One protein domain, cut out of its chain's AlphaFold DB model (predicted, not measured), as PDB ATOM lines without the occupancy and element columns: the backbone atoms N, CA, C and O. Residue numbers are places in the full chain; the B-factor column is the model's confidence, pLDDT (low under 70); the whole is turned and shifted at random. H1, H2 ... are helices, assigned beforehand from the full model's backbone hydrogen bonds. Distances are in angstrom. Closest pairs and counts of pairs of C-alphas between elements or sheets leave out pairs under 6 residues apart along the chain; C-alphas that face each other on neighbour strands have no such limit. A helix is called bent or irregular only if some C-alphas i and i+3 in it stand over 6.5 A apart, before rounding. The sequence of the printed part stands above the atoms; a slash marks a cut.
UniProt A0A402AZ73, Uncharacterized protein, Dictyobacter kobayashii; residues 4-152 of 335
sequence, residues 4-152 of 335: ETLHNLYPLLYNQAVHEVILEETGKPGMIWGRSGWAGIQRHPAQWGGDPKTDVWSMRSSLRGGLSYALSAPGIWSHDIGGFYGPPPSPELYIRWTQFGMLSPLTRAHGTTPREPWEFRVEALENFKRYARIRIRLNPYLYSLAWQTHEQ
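What this domain is: This is residues 4 to 152 of the 335 residues of an uncharacterized protein of Dictyobacter kobayashii (UniProt A0A402AZ73). Five helices are set round a core of loops: H1 is at one end of the domain, H3 and H4 are side by side at the other end, and H2 and H5 lie on different sides between them. H4 and H5 follow each other round a corner, and residues 47 to 48 pair with residues 77 to 78 in parallel within the loops. The printed part has 149 residues with five named helices, H1 to H5 in chain order, and no named strand; the class is all helix, with 87 residues in helices. It is compact, with a radius of gyration of the C-alphas of 16.3 A and spans of 47 by 38 by 30 A.

Where its parts are: The longest helix, H1, covers residues 4 to 26 and runs 34.4 A from C-alpha 4 at (-49.564, 39.502, 6.508) to C-alpha 26. It is irregular, with C-alphas 5 and 8 7.1 A apart, and has a kink of 45 degrees near residue 11. H2, residues 56 to 72, is 24.5 A long. H3, residues 91 to 102, is 16.2 A long and begins at C-alpha 91 at (-9.972, 44.998, -12.963). H4, residues 117 to 137, measures 19.6 A; it is irregular, with C-alphas 119 and 122 8.6 A apart, and has a kink of 103 degrees near residue 124. H5, residues 139 to 152, is 19.3 A long and ends at C-alpha 152 at (-29.201, 63.714, 15.037).

How they stand to each other: H1 touches no helix and is apart from H2, H3, H4 and H5. H2 is close to H3 but not clearly touching: their closest C-alphas, those of Val 56 and Leu 93, are 6.9 A apart. H2 and H3 run the same way at a shallow tilt of 13 degrees. H3 and H4 touch, their closest C-alphas being those of Pro 91 and Phe 120 at 4.9 A. H3 and H4 run the same way at a shallow tilt of 16 degrees. H4 and H5 meet only through their link, and H5 is apart from H2 and H3. In H2, H3 and H5 every O i to N i+4 pair is within hydrogen-bond range; the counts are 15 of 19 in H1 and 13 of 17 in H4.

The domain as a whole: The two C-alphas farthest apart, those of Thr 5 and Val 122, are 51.4 A apart. The printed part has no cut. The links H1 to H2, H2 to H3 and H3 to H4 are long, with 29, 18 and 14 residues; the link H4 to H5 is tight, with 1 residue. The mean pLDDT of the printed part is 96.1, and no printed residue is under 70.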
ATOM      1  N   GLU A   4     -49.405  38.272   7.291       93.62
ATOM      2  CA  GLU A   4     -49.564  39.502   6.508       93.62
ATOM      3  C   GLU A   4     -49.036  40.712   7.284       93.62
ATOM      4  O   GLU A   4     -48.190  41.455   6.788       93.62
ATOM      5  N   THR A   5     -49.438  40.845   8.552       89.81
ATOM      6  CA  THR A   5     -48.953  41.911   9.434       89.81
ATOM      7  C   THR A   5     -47.454  41.773   9.716       89.81
ATOM      8  O   THR A   5     -46.728  42.766   9.791       89.81
ATOM      9  N   LEU A   6     -46.961  40.538   9.874       95.38
ATOM     10  CA  LEU A   6     -45.557  40.283  10.194       95.38
ATOM     11  C   LEU A   6     -44.621  40.359   8.992       95.38
ATOM     12  O   LEU A   6     -43.430  40.525   9.219       95.38
ATOM     13  N   HIS A   7     -45.105  40.267   7.750       96.06
ATOM     14  CA  HIS A   7     -44.247  40.150   6.566       96.06
ATOM     15  C   HIS A   7     -43.131  41.205   6.532       96.06
ATOM     16  O   HIS A   7     -41.948  40.874   6.448       96.06
ATOM     17  N   ASN A   8     -43.514  42.472   6.688       95.44
ATOM     18  CA  ASN A   8     -42.587  43.599   6.677       95.44
ATOM     19  C   ASN A   8     -41.977  43.898   8.051       95.44
ATOM     20  O   ASN A   8     -40.869  44.414   8.129       95.44
ATOM     21  N   LEU A   9     -42.660  43.552   9.145       95.81
ATOM     22  CA  LEU A   9     -42.149  43.784  10.499       95.81
ATOM     23  C   LEU A   9     -41.073  42.764  10.908       95.81
ATOM     24  O   LEU A   9     -40.179  43.079  11.689       95.81
ATOM     25  N   TYR A  10     -41.130  41.549  10.363       97.00
ATOM     26  CA  TYR A  10     -40.219  40.450  10.667       97.00
ATOM     27  C   TYR A  10     -38.731  40.825  10.587       97.00
ATOM     28  O   TYR A  10     -38.025  40.562  11.561       97.00
ATOM     29  N   PRO A  11     -38.216  41.462   9.512       95.88
ATOM     30  CA  PRO A  11     -36.807  41.844   9.466       95.88
ATOM     31  C   PRO A  11     -36.405  42.798  10.596       95.88
ATOM     32  O   PRO A  11     -35.279  42.695  11.075       95.88
ATOM     33  N   LEU A  12     -37.291  43.681  11.068       95.88
ATOM     34  CA  LEU A  12     -36.992  44.535  12.221       95.88
ATOM     35  C   LEU A  12     -36.828  43.705  13.498       95.88
ATOM     36  O   LEU A  12     -35.820  43.846  14.182       95.88
ATOM     37  N   LEU A  13     -37.783  42.814  13.776       96.44
ATOM     38  CA  LEU A  13     -37.766  41.958  14.967       96.44
ATOM     39  C   LEU A  13     -36.575  40.992  14.962       96.44
ATOM     40  O   LEU A  13     -35.951  40.769  15.994       96.44
ATOM     41  N   TYR A  14     -36.228  40.453  13.794       96.31
ATOM     42  CA  TYR A  14     -35.058  39.600  13.628       96.31
ATOM     43  C   TYR A  14     -33.758  40.346  13.956       96.31
ATOM     44  O   TYR A  14     -32.959  39.858  14.752       96.31
ATOM     45  N   ASN A  15     -33.553  41.539  13.384       96.06
ATOM     46  CA  ASN A  15     -32.351  42.327  13.669       96.06
ATOM     47  C   ASN A  15     -32.315  42.781  15.137       96.06
ATOM     48  O   ASN A  15     -31.247  42.771  15.738       96.06
ATOM     49  N   GLN A  16     -33.464  43.115  15.730       95.62
ATOM     50  CA  GLN A  16     -33.557  43.436  17.153       95.62
ATOM     51  C   GLN A  16     -33.079  42.269  18.027       95.62
ATOM     52  O   GLN A  16     -32.196  42.465  18.856       95.62
ATOM     53  N   ALA A  17     -33.594  41.058  17.798       96.19
ATOM     54  CA  ALA A  17     -33.217  39.884  18.585       96.19
ATOM     55  C   ALA A  17     -31.710  39.587  18.499       96.19
ATOM     56  O   ALA A  17     -31.070  39.287  19.501       96.19
ATOM     57  N   VAL A  18     -31.114  39.711  17.306       96.12
ATOM     58  CA  VAL A  18     -29.663  39.533  17.129       96.12
ATOM     59  C   VAL A  18     -28.877  40.631  17.851       96.12
ATOM     60  O   VAL A  18     -27.871  40.342  18.493       96.12
ATOM     61  N   HIS A  19     -29.329  41.884  17.767       95.19
ATOM     62  CA  HIS A  19     -28.686  43.013  18.437       95.19
ATOM     63  C   HIS A  19     -28.690  42.846  19.963       95.19
ATOM     64  O   HIS A  19     -27.666  43.077  20.604       95.19
ATOM     65  N   GLU A  20     -29.829  42.455  20.537       95.31
ATOM     66  CA  GLU A  20     -29.999  42.221  21.976       95.31
ATOM     67  C   GLU A  20     -29.050  41.129  22.475       95.31
ATOM     68  O   GLU A  20     -28.312  41.369  23.424       95.31
ATOM     69  N   VAL A  21     -28.955  39.998  21.768       96.12
ATOM     70  CA  VAL A  21     -28.023  38.917  22.135       96.12
ATOM     71  C   VAL A  21     -26.563  39.375  22.079       96.12
ATOM     72  O   VAL A  21     -25.790  39.066  22.980       96.12
ATOM     73  N   ILE A  22     -26.154  40.139  21.059       95.56
ATOM     74  CA  ILE A  22     -24.775  40.659  21.008       95.56
ATOM     75  C   ILE A  22     -24.500  41.571  22.208       95.56
ATOM     76  O   ILE A  22     -23.427  41.483  22.810       95.56
ATOM     77  N   LEU A  23     -25.456  42.428  22.572       94.44
ATOM     78  CA  LEU A  23     -25.324  43.315  23.722       94.44
ATOM     79  C   LEU A  23     -25.236  42.536  25.039       94.44
ATOM     80  O   LEU A  23     -24.376  42.851  25.858       94.44
ATOM     81  N   GLU A  24     -26.077  41.522  25.228       96.56
ATOM     82  CA  GLU A  24     -26.071  40.659  26.414       96.56
ATOM     83  C   GLU A  24     -24.744  39.904  26.570       96.56
ATOM     84  O   GLU A  24     -24.167  39.891  27.657       96.56
ATOM     85  N   GLU A  25     -24.218  39.336  25.482       97.06
ATOM     86  CA  GLU A  25     -23.012  38.499  25.515       97.06
ATOM     87  C   GLU A  25     -21.706  39.306  25.554       97.06
ATOM     88  O   GLU A  25     -20.699  38.850  26.096       97.06
ATOM     89  N   THR A  26     -21.684  40.506  24.962       94.88
ATOM     90  CA  THR A  26     -20.446  41.295  24.807       94.88
ATOM     91  C   THR A  26     -20.409  42.576  25.637       94.88
ATOM     92  O   THR A  26     -19.346  43.188  25.765       94.88
ATOM     93  N   GLY A  27     -21.552  43.021  26.169       93.88
ATOM     94  CA  GLY A  27     -21.700  44.320  26.830       93.88
ATOM     95  C   GLY A  27     -21.572  45.524  25.887       93.88
ATOM     96  O   GLY A  27     -21.511  46.658  26.362       93.88
ATOM     97  N   LYS A  28     -21.508  45.308  24.564       88.62
ATOM     98  CA  LYS A  28     -21.376  46.355  23.541       88.62
ATOM     99  C   LYS A  28     -22.567  46.323  22.576       88.62
ATOM    100  O   LYS A  28     -23.040  45.234  22.257       88.62
ATOM    101  N   PRO A  29     -23.042  47.478  22.069       85.94
ATOM    102  CA  PRO A  29     -24.083  47.504  21.045       85.94
ATOM    103  C   PRO A  29     -23.701  46.638  19.841       85.94
ATOM    104  O   PRO A  29     -22.577  46.718  19.337       85.94
ATOM    105  N   GLY A  30     -24.632  45.800  19.392       85.00
ATOM    106  CA  GLY A  30     -24.387  44.902  18.274       85.00
ATOM    107  C   GLY A  30     -24.359  45.649  16.948       85.00
ATOM    108  O   GLY A  30     -25.245  46.448  16.662       85.00
ATOM    109  N   MET A  31     -23.376  45.349  16.102       87.94
ATOM    110  CA  MET A  31     -23.419  45.742  14.697       87.94
ATOM    111  C   MET A  31     -23.795  44.532  13.849       87.94
ATOM    112  O   MET A  31     -23.141  43.492  13.893       87.94
ATOM    113  N   ILE A  32     -24.848  44.683  13.060       91.00
ATOM    114  CA  ILE A  32     -25.368  43.664  12.153       91.00
ATOM    115  C   ILE A  32     -25.031  44.077  10.720       91.00
ATOM    116  O   ILE A  32     -24.758  45.236  10.439       91.00
ATOM    117  N   TRP A  33     -25.007  43.134   9.785       91.31
ATOM    118  CA  TRP A  33     -24.905  43.444   8.358       91.31
ATOM    119  C   TRP A  33     -26.211  43.049   7.666       91.31
ATOM    120  O   TRP A  33     -26.279  42.079   6.911       91.31
ATOM    121  N   GLY A  34     -27.290  43.757   8.008       93.56
ATOM    122  CA  GLY A  34     -28.658  43.391   7.654       93.56
ATOM    123  C   GLY A  34     -28.977  43.631   6.176       93.56
ATOM    124  O   GLY A  34     -28.760  44.722   5.654       93.56
ATOM    125  N   ARG A  35     -29.539  42.624   5.493       95.69
ATOM    126  CA  ARG A  35     -29.991  42.756   4.092       95.69
ATOM    127  C   ARG A  35     -31.388  43.370   3.955       95.69
ATOM    128  O   ARG A  35     -31.688  43.999   2.950       95.69
ATOM    129  N   SER A  36     -32.255  43.154   4.940       94.69
ATOM    130  CA  SER A  36     -33.652  43.604   4.927       94.69
ATOM    131  C   SER A  36     -33.931  44.519   6.113       94.69
ATOM    132  O   SER A  36     -33.235  44.453   7.126       94.69
ATOM    133  N   GLY A  37     -34.968  45.345   6.006       93.50
ATOM    134  CA  GLY A  37     -35.351  46.286   7.048       93.50
ATOM    135  C   GLY A  37     -36.774  46.806   6.894       93.50
ATOM    136  O   GLY A  37     -37.417  46.609   5.868       93.50
ATOM    137  N   TRP A  38     -37.239  47.485   7.937       95.25
ATOM    138  CA  TRP A  38     -38.503  48.215   7.987       95.25
ATOM    139  C   TRP A  38     -38.313  49.528   8.751       95.25
ATOM    140  O   TRP A  38     -37.229  49.784   9.273       95.25
ATOM    141  N   ALA A  39     -39.345  50.364   8.846       95.00
ATOM    142  CA  ALA A  39     -39.285  51.581   9.651       95.00
ATOM    143  C   ALA A  39     -38.810  51.272  11.087       95.00
ATOM    144  O   ALA A  39     -39.390  50.429  11.774       95.00
ATOM    145  N   GLY A  40     -37.741  51.943  11.529       94.62
ATOM    146  CA  GLY A  40     -37.087  51.703  12.820       94.62
ATOM    147  C   GLY A  40     -35.855  50.794  12.760       94.62
ATOM    148  O   GLY A  40     -35.192  50.631  13.785       94.62
ATOM    149  N   ILE A  41     -35.516  50.231  11.594       95.25
ATOM    150  CA  ILE A  41     -34.359  49.337  11.425       95.25
ATOM    151  C   ILE A  41     -33.026  50.000  11.767       95.25
ATOM    152  O   ILE A  41     -32.122  49.324  12.239       95.25
ATOM    153  N   GLN A  42     -32.913  51.320  11.603       93.25
ATOM    154  CA  GLN A  42     -31.692  52.072  11.891       93.25
ATOM    155  C   GLN A  42     -31.260  52.012  13.368       93.25
ATOM    156  O   GLN A  42     -30.115  52.322  13.676       93.25
ATOM    157  N   ARG A  43     -32.145  51.573  14.278       92.88
ATOM    158  CA  ARG A  43     -31.800  51.266  15.679       92.88
ATOM    159  C   ARG A  43     -30.914  50.025  15.826       92.88
ATOM    160  O   ARG A  43     -30.336  49.818  16.885       92.88
ATOM    161  N   HIS A  44     -30.830  49.203  14.782       94.00
ATOM    162  CA  HIS A  44     -30.039  47.977  14.721       94.00
ATOM    163  C   HIS A  44     -29.120  48.041  13.488       94.00
ATOM    164  O   HIS A  44     -29.335  47.316  12.507       94.00
ATOM    165  N   PRO A  45     -28.143  48.971  13.484       92.00
ATOM    166  CA  PRO A  45     -27.232  49.149  12.363       92.00
ATOM    167  C   PRO A  45     -26.318  47.928  12.220       92.00
ATOM    168  O   PRO A  45     -26.097  47.185  13.171       92.00
ATOM    169  N   ALA A  46     -25.718  47.676  11.067       93.19
ATOM    170  CA  ALA A  46     -25.770  48.377   9.790       93.19
ATOM    171  C   ALA A  46     -26.566  47.595   8.727       93.19
ATOM    172  O   ALA A  46     -26.935  46.429   8.907       93.19
ATOM    173  N   GLN A  47     -26.822  48.241   7.586       94.88
ATOM    174  CA  GLN A  47     -27.606  47.680   6.486       94.88
ATOM    175  C   GLN A  47     -26.810  47.679   5.187       94.88
ATOM    176  O   GLN A  47     -25.909  48.490   4.968       94.88
ATOM    177  N   TRP A  48     -27.152  46.753   4.300       96.00
ATOM    178  CA  TRP A  48     -26.436  46.553   3.051       96.00
ATOM    179  C   TRP A  48     -27.353  46.364   1.858       96.00
ATOM    180  O   TRP A  48     -28.420  45.766   1.965       96.00
ATOM    181  N   GLY A  49     -26.899  46.869   0.710       95.88
ATOM    182  CA  GLY A  49     -27.668  46.987  -0.528       95.88
ATOM    183  C   GLY A  49     -28.080  45.685  -1.230       95.88
ATOM    184  O   GLY A  49     -28.603  45.767  -2.338       95.88
ATOM    185  N   GLY A  50     -27.871  44.512  -0.628       96.50
ATOM    186  CA  GLY A  50     -28.226  43.226  -1.228       96.50
ATOM    187  C   GLY A  50     -27.267  42.813  -2.338       96.50
ATOM    188  O   GLY A  50     -26.126  43.244  -2.351       96.50
ATOM    189  N   ASP A  51     -27.747  41.990  -3.266       98.12
ATOM    190  CA  ASP A  51     -26.934  41.168  -4.163       98.12
ATOM    191  C   ASP A  51     -26.787  41.826  -5.569       98.12
ATOM    192  O   ASP A  51     -27.457  41.388  -6.509       98.12
ATOM    193  N   PRO A  52     -25.975  42.887  -5.793       98.00
ATOM    194  CA  PRO A  52     -25.838  43.499  -7.114       98.00
ATOM    195  C   PRO A  52     -25.134  42.559  -8.094       98.00
ATOM    196  O   PRO A  52     -24.274  41.761  -7.714       98.00
ATOM    197  N   LYS A  53     -25.437  42.699  -9.386       98.44
ATOM    198  CA  LYS A  53     -24.642  42.044 -10.424       98.44
ATOM    199  C   LYS A  53     -23.274  42.715 -10.525       98.44
ATOM    200  O   LYS A  53     -23.117  43.902 -10.244       98.44
ATOM    201  N   THR A  54     -22.289  41.960 -10.976       98.38
ATOM    202  CA  THR A  54     -20.978  42.472 -11.356       98.38
ATOM    203  C   THR A  54     -21.035  43.259 -12.680       98.38
ATOM    204  O   THR A  54     -20.641  42.754 -13.729       98.38
ATOM    205  N   ASP A  55     -21.581  44.478 -12.661       98.38
ATOM    206  CA  ASP A  55     -21.522  45.429 -13.780       98.38
ATOM    207  C   ASP A  55     -21.681  46.895 -13.328       98.38
ATOM    208  O   ASP A  55     -22.119  47.200 -12.216       98.38
ATOM    209  N   VAL A  56     -21.333  47.827 -14.220       98.25
ATOM    210  CA  VAL A  56     -21.415  49.282 -13.982       98.25
ATOM    211  C   VAL A  56     -22.832  49.756 -13.648       98.25
ATOM    212  O   VAL A  56     -23.018  50.651 -12.818       98.25
ATOM    213  N   TRP A  57     -23.849  49.175 -14.283       98.12
ATOM    214  CA  TRP A  57     -25.245  49.563 -14.063       98.12
ATOM    215  C   TRP A  57     -25.705  49.223 -12.652       98.12
ATOM    216  O   TRP A  57     -26.429  50.006 -12.027       98.12
ATOM    217  N   SER A  58     -25.253  48.083 -12.141       98.56
ATOM    218  CA  SER A  58     -25.499  47.656 -10.773       98.56
ATOM    219  C   SER A  58     -24.739  48.528  -9.785       98.56
ATOM    220  O   SER A  58     -25.354  48.965  -8.824       98.56
ATOM    221  N   MET A  59     -23.488  48.912 -10.063       98.75
ATOM    222  CA  MET A  59     -22.758  49.890  -9.239       98.75
ATOM    223  C   MET A  59     -23.517  51.220  -9.121       98.75
ATOM    224  O   MET A  59     -23.704  51.743  -8.020       98.75
ATOM    225  N   ARG A  60     -24.019  51.751 -10.245       98.50
ATOM    226  CA  ARG A  60     -24.839  52.974 -10.252       98.50
ATOM    227  C   ARG A  60     -26.152  52.788  -9.493       98.50
ATOM    228  O   ARG A  60     -26.578  53.673  -8.757       98.50
ATOM    229  N   SER A  61     -26.796  51.635  -9.655       98.56
ATOM    230  CA  SER A  61     -28.043  51.316  -8.954       98.56
ATOM    231  C   SER A  61     -27.830  51.118  -7.452       98.56
ATOM    232  O   SER A  61     -28.687  51.522  -6.673       98.56
ATOM    233  N   SER A  62     -26.685  50.575  -7.033       98.69
ATOM    234  CA  SER A  62     -26.297  50.474  -5.627       98.69
ATOM    235  C   SER A  62     -26.147  51.855  -4.998       98.69
ATOM    236  O   SER A  62     -26.662  52.052  -3.901       98.69
ATOM    237  N   LEU A  63     -25.531  52.826  -5.690       98.75
ATOM    238  CA  LEU A  63     -25.491  54.208  -5.198       98.75
ATOM    239  C   LEU A  63     -26.904  54.776  -5.028       98.75
ATOM    240  O   LEU A  63     -27.224  55.260  -3.947       98.75
ATOM    241  N   ARG A  64     -27.774  54.654  -6.041       98.38
ATOM    242  CA  ARG A  64     -29.181  55.076  -5.913       98.38
ATOM    243  C   ARG A  64     -29.873  54.438  -4.710       98.38
ATOM    244  O   ARG A  64     -30.533  55.141  -3.955       98.38
ATOM    245  N   GLY A  65     -29.692  53.133  -4.511       97.75
ATOM    246  CA  GLY A  65     -30.232  52.413  -3.359       97.75
ATOM    247  C   GLY A  65     -29.722  52.973  -2.029       97.75
ATOM    248  O   GLY A  65     -30.518  53.192  -1.122       97.75
ATOM    249  N   GLY A  66     -28.424  53.275  -1.932       97.56
ATOM    250  CA  GLY A  66     -27.831  53.928  -0.762       97.56
ATOM    251  C   GLY A  66     -28.395  55.328  -0.505       97.56
ATOM    252  O   GLY A  66     -28.731  55.651   0.631       97.56
ATOM    253  N   LEU A  67     -28.576  56.136  -1.556       98.00
ATOM    254  CA  LEU A  67     -29.177  57.472  -1.462       98.00
ATOM    255  C   LEU A  67     -30.642  57.410  -1.007       98.00
ATOM    256  O   LEU A  67     -31.053  58.176  -0.139       98.00
ATOM    257  N   SER A  68     -31.428  56.473  -1.543       96.94
ATOM    258  CA  SER A  68     -32.810  56.246  -1.104       96.94
ATOM    259  C   SER A  68     -32.882  55.722   0.331       96.94
ATOM    260  O   SER A  68     -33.742  56.157   1.100       96.94
ATOM    261  N   TYR A  69     -31.971  54.822   0.712       95.38
ATOM    262  CA  TYR A  69     -31.873  54.314   2.077       95.38
ATOM    263  C   TYR A  69     -31.571  55.446   3.063       95.38
ATOM    264  O   TYR A  69     -32.275  55.576   4.060       95.38
ATOM    265  N   ALA A  70     -30.623  56.328   2.738       95.31
ATOM    266  CA  ALA A  70     -30.276  57.486   3.558       95.31
ATOM    267  C   ALA A  70     -31.474  58.413   3.851       95.31
ATOM    268  O   ALA A  70     -31.566  58.949   4.951       95.31
ATOM    269  N   LEU A  71     -32.407  58.570   2.903       94.88
ATOM    270  CA  LEU A  71     -33.635  59.360   3.093       94.88
ATOM    271  C   LEU A  71     -34.733  58.623   3.874       94.88
ATOM    272  O   LEU A  71     -35.645  59.263   4.388       94.88
ATOM    273  N   SER A  72     -34.678  57.292   3.932       94.19
ATOM    274  CA  SER A  72     -35.754  56.456   4.490       94.19
ATOM    275  C   SER A  72     -35.445  55.944   5.897       94.19
ATOM    276  O   SER A  72     -36.332  55.838   6.740       94.19
ATOM    277  N   ALA A  73     -34.187  55.594   6.144       88.38
ATOM    278  CA  ALA A  73     -33.680  55.059   7.397       88.38
ATOM    279  C   ALA A  73     -32.250  55.589   7.581       88.38
ATOM    280  O   ALA A  73     -31.293  54.925   7.175       88.38
ATOM    281  N   PRO A  74     -32.086  56.805   8.130       78.69
ATOM    282  CA  PRO A  74     -30.770  57.407   8.262       78.69
ATOM    283  C   PRO A  74     -29.903  56.537   9.171       78.69
ATOM    284  O   PRO A  74     -30.266  56.248  10.310       78.69
ATOM    285  N   GLY A  75     -28.786  56.059   8.631       84.50
ATOM    286  CA  GLY A  75     -28.009  55.008   9.266       84.50
ATOM    287  C   GLY A  75     -26.722  54.687   8.519       84.50
ATOM    288  O   GLY A  75     -26.326  55.364   7.566       84.50
ATOM    289  N   ILE A  76     -26.067  53.620   8.968       93.12
ATOM    290  CA  ILE A  76     -24.828  53.114   8.381       93.12
ATOM    291  C   ILE A  76     -25.186  52.146   7.252       93.12
ATOM    292  O   ILE A  76     -25.834  51.124   7.477       93.12
ATOM    293  N   TRP A  77     -24.737  52.468   6.041       96.44
ATOM    294  CA  TRP A  77     -25.016  51.694   4.835       96.44
ATOM    295  C   TRP A  77     -23.741  51.170   4.168       96.44
ATOM    296  O   TRP A  77     -22.694  51.826   4.188       96.44
ATOM    297  N   SER A  78     -23.852  50.003   3.536       96.62
ATOM    298  CA  SER A  78     -22.791  49.391   2.739       96.62
ATOM    299  C   SER A  78     -23.294  48.737   1.449       96.62
ATOM    300  O   SER A  78     -24.482  48.491   1.250       96.62
ATOM    301  N   HIS A  79     -22.352  48.383   0.585       98.19
ATOM    302  CA  HIS A  79     -22.537  47.640  -0.658       98.19
ATOM    303  C   HIS A  79     -21.316  46.750  -0.903       98.19
ATOM    304  O   HIS A  79     -20.273  46.926  -0.274       98.19
ATOM    305  N   ASP A  80     -21.459  45.785  -1.808       98.50
ATOM    306  CA  ASP A  80     -20.381  44.860  -2.150       98.50
ATOM    307  C   ASP A  80     -19.481  45.446  -3.239       98.50
ATOM    308  O   ASP A  80     -19.883  45.565  -4.400       98.50
ATOM    309  N   ILE A  81     -18.241  45.784  -2.870       98.69
ATOM    310  CA  ILE A  81     -17.215  46.236  -3.816       98.69
ATOM    311  C   ILE A  81     -17.019  45.171  -4.899       98.69
ATOM    312  O   ILE A  81     -16.665  44.029  -4.608       98.69
ATOM    313  N   GLY A  82     -17.220  45.574  -6.154       97.94
ATOM    314  CA  GLY A  82     -17.084  44.708  -7.325       97.94
ATOM    315  C   GLY A  82     -18.334  43.887  -7.658       97.94
ATOM    316  O   GLY A  82     -18.288  43.097  -8.594       97.94
ATOM    317  N   GLY A  83     -19.439  44.069  -6.933       98.25
ATOM    318  CA  GLY A  83     -20.680  43.331  -7.148       98.25
ATOM    319  C   GLY A  83     -20.690  41.941  -6.499       98.25
ATOM    320  O   GLY A  83     -19.648  41.386  -6.148       98.25
ATOM    321  N   PHE A  84     -21.878  41.351  -6.365       98.50
ATOM    322  CA  PHE A  84     -22.088  40.076  -5.679       98.50
ATOM    323  C   PHE A  84     -22.107  38.875  -6.639       98.50
ATOM    324  O   PHE A  84     -21.338  37.927  -6.456       98.50
ATOM    325  N   TYR A  85     -22.962  38.892  -7.669       97.88
ATOM    326  CA  TYR A  85     -23.171  37.739  -8.560       97.88
ATOM    327  C   TYR A  85     -22.828  38.012 -10.028       97.88
ATOM    328  O   TYR A  85     -22.833  39.148 -10.501       97.88
ATOM    329  N   GLY A  86     -22.590  36.928 -10.771       96.12
ATOM    330  CA  GLY A  86     -22.173  36.959 -12.171       96.12
ATOM    331  C   GLY A  86     -20.692  36.599 -12.331       96.12
ATOM    332  O   GLY A  86     -20.099  36.034 -11.407       96.12
ATOM    333  N   PRO A  87     -20.082  36.883 -13.495       96.50
ATOM    334  CA  PRO A  87     -18.645  36.693 -13.664       96.50
ATOM    335  C   PRO A  87     -17.846  37.561 -12.668       96.50
ATOM    336  O   PRO A  87     -18.387  38.536 -12.129       96.50
ATOM    337  N   PRO A  88     -16.566  37.232 -12.409       96.88
ATOM    338  CA  PRO A  88     -15.672  38.122 -11.672       96.88
ATOM    339  C   PRO A  88     -15.631  39.521 -12.310       96.88
ATOM    340  O   PRO A  88     -15.712  39.615 -13.540       96.88
ATOM    341  N   PRO A  89     -15.497  40.601 -11.517       97.81
ATOM    342  CA  PRO A  89     -15.406  41.944 -12.076       97.81
ATOM    343  C   PRO A  89     -14.164  42.071 -12.943       97.81
ATOM    344  O   PRO A  89     -13.125  41.467 -12.662       97.81
ATOM    345  N   SER A  90     -14.253  42.899 -13.983       98.31
ATOM    346  CA  SER A  90     -13.043  43.380 -14.637       98.31
ATOM    347  C   SER A  90     -12.179  44.134 -13.609       98.31
ATOM    348  O   SER A  90     -12.714  44.718 -12.656       98.31
ATOM    349  N   PRO A  91     -10.846  44.158 -13.776       98.38
ATOM    350  CA  PRO A  91      -9.972  44.998 -12.963       98.38
ATOM    351  C   PRO A  91     -10.438  46.454 -12.891       98.38
ATOM    352  O   PRO A  91     -10.376  47.079 -11.836       98.38
ATOM    353  N   GLU A  92     -10.946  46.989 -13.998       98.69
ATOM    354  CA  GLU A  92     -11.411  48.365 -14.112       98.69
ATOM    355  C   GLU A  92     -12.680  48.601 -13.285       98.69
ATOM    356  O   GLU A  92     -12.735  49.566 -12.517       98.69
ATOM    357  N   LEU A  93     -13.659  47.690 -13.363       98.62
ATOM    358  CA  LEU A  93     -14.856  47.737 -12.526       98.62
ATOM    359  C   LEU A  93     -14.496  47.629 -11.043       98.62
ATOM    360  O   LEU A  93     -14.984  48.419 -10.238       98.62
ATOM    361  N   TYR A  94     -13.618  46.689 -10.676       98.69
ATOM    362  CA  TYR A  94     -13.174  46.522  -9.292       98.69
ATOM    363  C   TYR A  94     -12.476  47.785  -8.771       98.69
ATOM    364  O   TYR A  94     -12.765  48.228  -7.659       98.69
ATOM    365  N   ILE A  95     -11.621  48.420  -9.581       98.81
ATOM    366  CA  ILE A  95     -10.972  49.696  -9.252       98.81
ATOM    367  C   ILE A  95     -12.015  50.790  -8.993       98.81
ATOM    368  O   ILE A  95     -11.998  51.410  -7.929       98.81
ATOM    369  N   ARG A  96     -12.955  51.019  -9.922       98.81
ATOM    370  CA  ARG A  96     -13.982  52.064  -9.757       98.81
ATOM    371  C   ARG A  96     -14.885  51.806  -8.555       98.81
ATOM    372  O   ARG A  96     -15.194  52.730  -7.802       98.81
ATOM    373  N   TRP A  97     -15.267  50.554  -8.329       98.81
ATOM    374  CA  TRP A  97     -16.109  50.190  -7.194       98.81
ATOM    375  C   TRP A  97     -15.351  50.271  -5.864       98.81
ATOM    376  O   TRP A  97     -15.934  50.673  -4.861       98.81
ATOM    377  N   THR A  98     -14.046  49.987  -5.849       98.88
ATOM    378  CA  THR A  98     -13.188  50.181  -4.666       98.88
ATOM    379  C   THR A  98     -13.135  51.650  -4.262       98.88
ATOM    380  O   THR A  98     -13.299  51.969  -3.086       98.88
ATOM    381  N   GLN A  99     -12.984  52.555  -5.232       98.88
ATOM    382  CA  GLN A  99     -12.989  54.003  -4.994       98.88
ATOM    383  C   GLN A  99     -14.288  54.458  -4.318       98.88
ATOM    384  O   GLN A  99     -14.255  55.188  -3.329       98.88
ATOM    385  N   PHE A 100     -15.428  53.982  -4.822       98.81
ATOM    386  CA  PHE A 100     -16.741  54.244  -4.237       98.81
ATOM    387  C   PHE A 100     -16.895  53.616  -2.841       98.81
ATOM    388  O   PHE A 100     -17.291  54.292  -1.893       98.81
ATOM    389  N   GLY A 101     -16.558  52.334  -2.684       98.62
ATOM    390  CA  GLY A 101     -16.726  51.597  -1.431       98.62
ATOM    391  C   GLY A 101     -15.879  52.143  -0.283       98.62
ATOM    392  O   GLY A 101     -16.374  52.286   0.832       98.62
ATOM    393  N   MET A 102     -14.638  52.549  -0.552       98.62
ATOM    394  CA  MET A 102     -13.765  53.164   0.458       98.62
ATOM    395  C   MET A 102     -14.228  54.563   0.888       98.62
ATOM    396  O   MET A 102     -13.870  55.018   1.972       98.62
ATOM    397  N   LEU A 103     -15.057  55.222   0.075       98.69
ATOM    398  CA  LEU A 103     -15.705  56.500   0.383       98.69
ATOM    399  C   LEU A 103     -17.193  56.325   0.738       98.69
ATOM    400  O   LEU A 103     -17.978  57.266   0.636       98.69
ATOM    401  N   SER A 104     -17.597  55.123   1.158       98.25
ATOM    402  CA  SER A 104     -18.939  54.818   1.672       98.25
ATOM    403  C   SER A 104     -18.932  54.705   3.208       98.25
ATOM    404  O   SER A 104     -17.858  54.551   3.797       98.25
ATOM    405  N   PRO A 105     -20.092  54.776   3.897       96.25
ATOM    406  CA  PRO A 105     -20.154  54.721   5.363       96.25
ATOM    407  C   PRO A 105     -19.487  53.470   5.948       96.25
ATOM    408  O   PRO A 105     -18.642  53.580   6.839       96.25
ATOM    409  N   LEU A 106     -19.796  52.306   5.373       95.25
ATOM    410  CA  LEU A 106     -19.218  51.009   5.705       95.25
ATOM    411  C   LEU A 106     -18.744  50.309   4.420       95.25
ATOM    412  O   LEU A 106     -19.409  50.387   3.386       95.25
ATOM    413  N   THR A 107     -17.600  49.623   4.475       96.69
ATOM    414  CA  THR A 107     -16.923  49.057   3.295       96.69
ATOM    415  C   THR A 107     -16.748  47.543   3.403       96.69
ATOM    416  O   THR A 107     -16.359  47.038   4.457       96.69
ATOM    417  N   ARG A 108     -17.027  46.815   2.311       97.06
ATOM    418  CA  ARG A 108     -16.823  45.364   2.188       97.06
ATOM    419  C   ARG A 108     -16.586  44.962   0.744       97.06
ATOM    420  O   ARG A 108     -17.307  45.392  -0.151       97.06
ATOM    421  N   ALA A 109     -15.623  44.073   0.534       97.56
ATOM    422  CA  ALA A 109     -15.464  43.353  -0.720       97.56
ATOM    423  C   ALA A 109     -16.033  41.938  -0.532       97.56
ATOM    424  O   ALA A 109     -15.520  41.166   0.276       97.56
ATOM    425  N   HIS A 110     -17.141  41.627  -1.205       97.88
ATOM    426  CA  HIS A 110     -17.851  40.351  -1.072       97.88
ATOM    427  C   HIS A 110     -18.535  39.966  -2.389       97.88
ATOM    428  O   HIS A 110     -18.850  40.827  -3.207       97.88
ATOM    429  N   GLY A 111     -18.682  38.665  -2.630       97.62
ATOM    430  CA  GLY A 111     -19.304  38.137  -3.833       97.62
ATOM    431  C   GLY A 111     -19.158  36.627  -3.963       97.62
ATOM    432  O   GLY A 111     -18.505  35.963  -3.163       97.62
ATOM    433  N   THR A 112     -19.783  36.091  -5.005       98.06
ATOM    434  CA  THR A 112     -19.781  34.663  -5.376       98.06
ATOM    435  C   THR A 112     -18.478  34.199  -6.036       98.06
ATOM    436  O   THR A 112     -18.279  33.008  -6.262       98.06
ATOM    437  N   THR A 113     -17.584  35.136  -6.346       97.25
ATOM    438  CA  THR A 113     -16.219  34.912  -6.840       97.25
ATOM    439  C   THR A 113     -15.237  35.669  -5.933       97.25
ATOM    440  O   THR A 113     -15.693  36.555  -5.206       97.25
ATOM    441  N   PRO A 114     -13.924  35.356  -5.939       96.81
ATOM    442  CA  PRO A 114     -12.935  36.040  -5.097       96.81
ATOM    443  C   PRO A 114     -13.006  37.569  -5.190       96.81
ATOM    444  O   PRO A 114     -13.385  38.128  -6.225       96.81
ATOM    445  N   ARG A 115     -12.697  38.258  -4.090       97.56
ATOM    446  CA  ARG A 115     -12.823  39.726  -3.956       97.56
ATOM    447  C   ARG A 115     -11.599  40.387  -3.349       97.56
ATOM    448  O   ARG A 115     -11.571  41.606  -3.170       97.56
ATOM    449  N   GLU A 116     -10.591  39.595  -3.056       98.06
ATOM    450  CA  GLU A 116      -9.305  40.044  -2.602       98.06
ATOM    451  C   GLU A 116      -8.612  40.830  -3.726       98.06
ATOM    452  O   GLU A 116      -8.613  40.409  -4.884       98.06
ATOM    453  N   PRO A 117      -8.017  41.994  -3.425       97.69
ATOM    454  CA  PRO A 117      -7.573  42.926  -4.460       97.69
ATOM    455  C   PRO A 117      -6.433  42.390  -5.344       97.69
ATOM    456  O   PRO A 117      -6.241  42.886  -6.452       97.69
ATOM    457  N   TRP A 118      -5.686  41.375  -4.894       97.62
ATOM    458  CA  TRP A 118      -4.618  40.737  -5.679       97.62
ATOM    459  C   TRP A 118      -5.130  39.825  -6.804       97.62
ATOM    460  O   TRP A 118      -4.360  39.490  -7.701       97.62
ATOM    461  N   GLU A 119      -6.419  39.486  -6.816       97.81
ATOM    462  CA  GLU A 119      -7.050  38.717  -7.895       97.81
ATOM    463  C   GLU A 119      -7.258  39.566  -9.170       97.81
ATOM    464  O   GLU A 119      -7.457  39.036 -10.262       97.81
ATOM    465  N   PHE A 120      -7.168  40.899  -9.060       96.44
ATOM    466  CA  PHE A 120      -7.578  41.856 -10.097       96.44
ATOM    467  C   PHE A 120      -6.415  42.632 -10.733       96.44
ATOM    468  O   PHE A 120      -6.596  43.757 -11.193       96.44
ATOM    469  N   ARG A 121      -5.234  42.008 -10.839       95.00
ATOM    470  CA  ARG A 121      -3.967  42.614 -11.311       95.00
ATOM    471  C   ARG A 121      -3.350  43.600 -10.309       95.00
ATOM    472  O   ARG A 121      -3.966  44.024  -9.334       95.00
ATOM    473  N   VAL A 122      -2.092  43.965 -10.563       97.62
ATOM    474  CA  VAL A 122      -1.303  44.829  -9.669       97.62
ATOM    475  C   VAL A 122      -1.888  46.239  -9.562       97.62
ATOM    476  O   VAL A 122      -1.865  46.832  -8.488       97.62
ATOM    477  N   GLU A 123      -2.473  46.767 -10.639       97.12
ATOM    478  CA  GLU A 123      -3.057  48.109 -10.642       97.12
ATOM    479  C   GLU A 123      -4.278  48.204  -9.716       97.12
ATOM    480  O   GLU A 123      -4.452  49.215  -9.032       97.12
ATOM    481  N   ALA A 124      -5.097  47.148  -9.640       98.19
ATOM    482  CA  ALA A 124      -6.228  47.094  -8.718       98.19
ATOM    483  C   ALA A 124      -5.771  47.002  -7.261       98.19
ATOM    484  O   ALA A 124      -6.319  47.697  -6.408       98.19
ATOM    485  N   LEU A 125      -4.721  46.221  -6.987       98.56
ATOM    486  CA  LEU A 125      -4.115  46.143  -5.660       98.56
ATOM    487  C   LEU A 125      -3.553  47.491  -5.194       98.56
ATOM    488  O   LEU A 125      -3.807  47.906  -4.062       98.56
ATOM    489  N   GLU A 126      -2.819  48.202  -6.050       98.50
ATOM    490  CA  GLU A 126      -2.285  49.520  -5.695       98.50
ATOM    491  C   GLU A 126      -3.393  50.565  -5.530       98.50
ATOM    492  O   GLU A 126      -3.339  51.374  -4.598       98.50
ATOM    493  N   ASN A 127      -4.444  50.510  -6.357       98.56
ATOM    494  CA  ASN A 127      -5.615  51.358  -6.163       98.56
ATOM    495  C   ASN A 127      -6.294  51.065  -4.819       98.56
ATOM    496  O   ASN A 127      -6.508  51.980  -4.025       98.56
ATOM    497  N   PHE A 128      -6.541  49.791  -4.513       98.69
ATOM    498  CA  PHE A 128      -7.123  49.375  -3.243       98.69
ATOM    499  C   PHE A 128      -6.309  49.885  -2.057       98.69
ATOM    500  O   PHE A 128      -6.868  50.513  -1.162       98.69
ATOM    501  N   LYS A 129      -4.982  49.712  -2.072       98.38
ATOM    502  CA  LYS A 129      -4.093  50.218  -1.016       98.38
ATOM    503  C   LYS A 129      -4.176  51.738  -0.873       98.38
ATOM    504  O   LYS A 129      -4.234  52.233   0.251       98.38
ATOM    505  N   ARG A 130      -4.203  52.488  -1.981       98.38
ATOM    506  CA  ARG A 130      -4.342  53.956  -1.963       98.38
ATOM    507  C   ARG A 130      -5.636  54.384  -1.267       98.38
ATOM    508  O   ARG A 130      -5.582  55.215  -0.364       98.38
ATOM    509  N   TYR A 131      -6.776  53.814  -1.649       98.69
ATOM    510  CA  TYR A 131      -8.070  54.201  -1.078       98.69
ATOM    511  C   TYR A 131      -8.312  53.628   0.320       98.69
ATOM    512  O   TYR A 131      -8.926  54.303   1.143       98.69
ATOM    513  N   ALA A 132      -7.760  52.456   0.641       98.31
ATOM    514  CA  ALA A 132      -7.752  51.926   2.001       98.31
ATOM    515  C   ALA A 132      -6.999  52.866   2.954       98.31
ATOM    516  O   ALA A 132      -7.531  53.209   4.004       98.31
ATOM    517  N   ARG A 133      -5.820  53.379   2.568       98.25
ATOM    518  CA  ARG A 133      -5.095  54.385   3.369       98.25
ATOM    519  C   ARG A 133      -5.909  55.660   3.574       98.25
ATOM    520  O   ARG A 133      -5.956  56.173   4.687       98.25
ATOM    521  N   ILE A 134      -6.578  56.156   2.528       98.38
ATOM    522  CA  ILE A 134      -7.477  57.318   2.644       98.38
ATOM    523  C   ILE A 134      -8.594  57.025   3.650       98.38
ATOM    524  O   ILE A 134      -8.810  57.820   4.557       98.38
ATOM    525  N   ARG A 135      -9.255  55.869   3.541       97.94
ATOM    526  CA  ARG A 135     -10.318  55.452   4.462       97.94
ATOM    527  C   ARG A 135      -9.828  55.335   5.908       97.94
ATOM    528  O   ARG A 135     -10.503  55.837   6.800       97.94
ATOM    529  N   ILE A 136      -8.670  54.711   6.141       97.50
ATOM    530  CA  ILE A 136      -8.069  54.595   7.480       97.50
ATOM    531  C   ILE A 136      -7.794  55.982   8.060       97.50
ATOM    532  O   ILE A 136      -8.175  56.263   9.196       97.50
ATOM    533  N   ARG A 137      -7.196  56.881   7.268       98.06
ATOM    534  CA  ARG A 137      -6.960  58.259   7.701       98.06
ATOM    535  C   ARG A 137      -8.266  59.016   7.933       98.06
ATOM    536  O   ARG A 137      -8.334  59.778   8.879       98.06
ATOM    537  N   LEU A 138      -9.325  58.790   7.163       97.94
ATOM    538  CA  LEU A 138     -10.630  59.429   7.384       97.94
ATOM    539  C   LEU A 138     -11.356  58.945   8.652       97.94
ATOM    540  O   LEU A 138     -12.430  59.464   8.949       97.94
ATOM    541  N   ASN A 139     -10.830  57.966   9.397       96.94
ATOM    542  CA  ASN A 139     -11.549  57.375  10.525       96.94
ATOM    543  C   ASN A 139     -12.058  58.396  11.566       96.94
ATOM    544  O   ASN A 139     -13.227  58.283  11.922       96.94
ATOM    545  N   PRO A 140     -11.292  59.415  12.016       96.94
ATOM    546  CA  PRO A 140     -11.826  60.409  12.952       96.94
ATOM    547  C   PRO A 140     -13.039  61.165  12.403       96.94
ATOM    548  O   PRO A 140     -14.023  61.349  13.116       96.94
ATOM    549  N   TYR A 141     -13.008  61.541  11.121       98.12
ATOM    550  CA  TYR A 141     -14.144  62.164  10.443       98.12
ATOM    551  C   TYR A 141     -15.345  61.215  10.376       98.12
ATOM    552  O   TYR A 141     -16.435  61.545  10.828       98.12
ATOM    553  N   LEU A 142     -15.140  59.998   9.880       97.56
ATOM    554  CA  LEU A 142     -16.202  59.011   9.680       97.56
ATOM    555  C   LEU A 142     -16.847  58.549  10.984       97.56
ATOM    556  O   LEU A 142     -18.060  58.369  11.036       97.56
ATOM    557  N   TYR A 143     -16.051  58.370  12.032       96.25
ATOM    558  CA  TYR A 143     -16.549  58.011  13.352       96.25
ATOM    559  C   TYR A 143     -17.386  59.148  13.952       96.25
ATOM    560  O   TYR A 143     -18.465  58.910  14.489       96.25
ATOM    561  N   SER A 144     -16.961  60.396  13.747       97.00
ATOM    562  CA  SER A 144     -17.738  61.572  14.154       97.00
ATOM    563  C   SER A 144     -19.055  61.698  13.376       97.00
ATOM    564  O   SER A 144     -20.077  62.048  13.959       97.00
ATOM    565  N   LEU A 145     -19.076  61.335  12.087       97.00
ATOM    566  CA  LEU A 145     -20.319  61.241  11.311       97.00
ATOM    567  C   LEU A 145     -21.235  60.107  11.796       97.00
ATOM    568  O   LEU A 145     -22.458  60.250  11.749       97.00
ATOM    569  N   ALA A 146     -20.678  58.983  12.255       95.31
ATOM    570  CA  ALA A 146     -21.463  57.899  12.844       95.31
ATOM    571  C   ALA A 146     -22.128  58.351  14.156       95.31
ATOM    572  O   ALA A 146     -23.319  58.109  14.348       95.31
ATOM    573  N   TRP A 147     -21.410  59.101  14.997       94.75
ATOM    574  CA  TRP A 147     -21.983  59.776  16.167       94.75
ATOM    575  C   TRP A 147     -23.059  60.795  15.791       94.75
ATOM    576  O   TRP A 147     -24.137  60.789  16.374       94.75
ATOM    577  N   GLN A 148     -22.837  61.613  14.760       94.50
ATOM    578  CA  GLN A 148     -23.868  62.529  14.262       94.50
ATOM    579  C   GLN A 148     -25.116  61.781  13.772       94.50
ATOM    580  O   GLN A 148     -26.242  62.230  13.987       94.50
ATOM    581  N   THR A 149     -24.930  60.620  13.141       95.06
ATOM    582  CA  THR A 149     -26.038  59.751  12.733       95.06
ATOM    583  C   THR A 149     -26.818  59.256  13.951       95.06
ATOM    584  O   THR A 149     -28.045  59.276  13.925       95.06
ATOM    585  N   HIS A 150     -26.123  58.859  15.021       92.88
ATOM    586  CA  HIS A 150     -26.732  58.423  16.279       92.88
ATOM    587  C   HIS A 150     -27.524  59.542  16.973       92.88
ATOM    588  O   HIS A 150     -28.694  59.347  17.293       92.88
ATOM    589  N   GLU A 151     -26.911  60.714  17.150       92.94
ATOM    590  CA  GLU A 151     -27.482  61.831  17.913       92.94
ATOM    591  C   GLU A 151     -28.574  62.590  17.146       92.94
ATOM    592  O   GLU A 151     -29.570  63.023  17.723       92.94
ATOM    593  N   GLN A 152     -28.386  62.790  15.837       93.50
ATOM    594  CA  GLN A 152     -29.201  63.714  15.037       93.50
ATOM    595  C   GLN A 152     -30.015  63.014  13.946       93.50
ATOM    596  O   GLN A 152     -30.857  63.647  13.311       93.50
TER     597      GLN A 152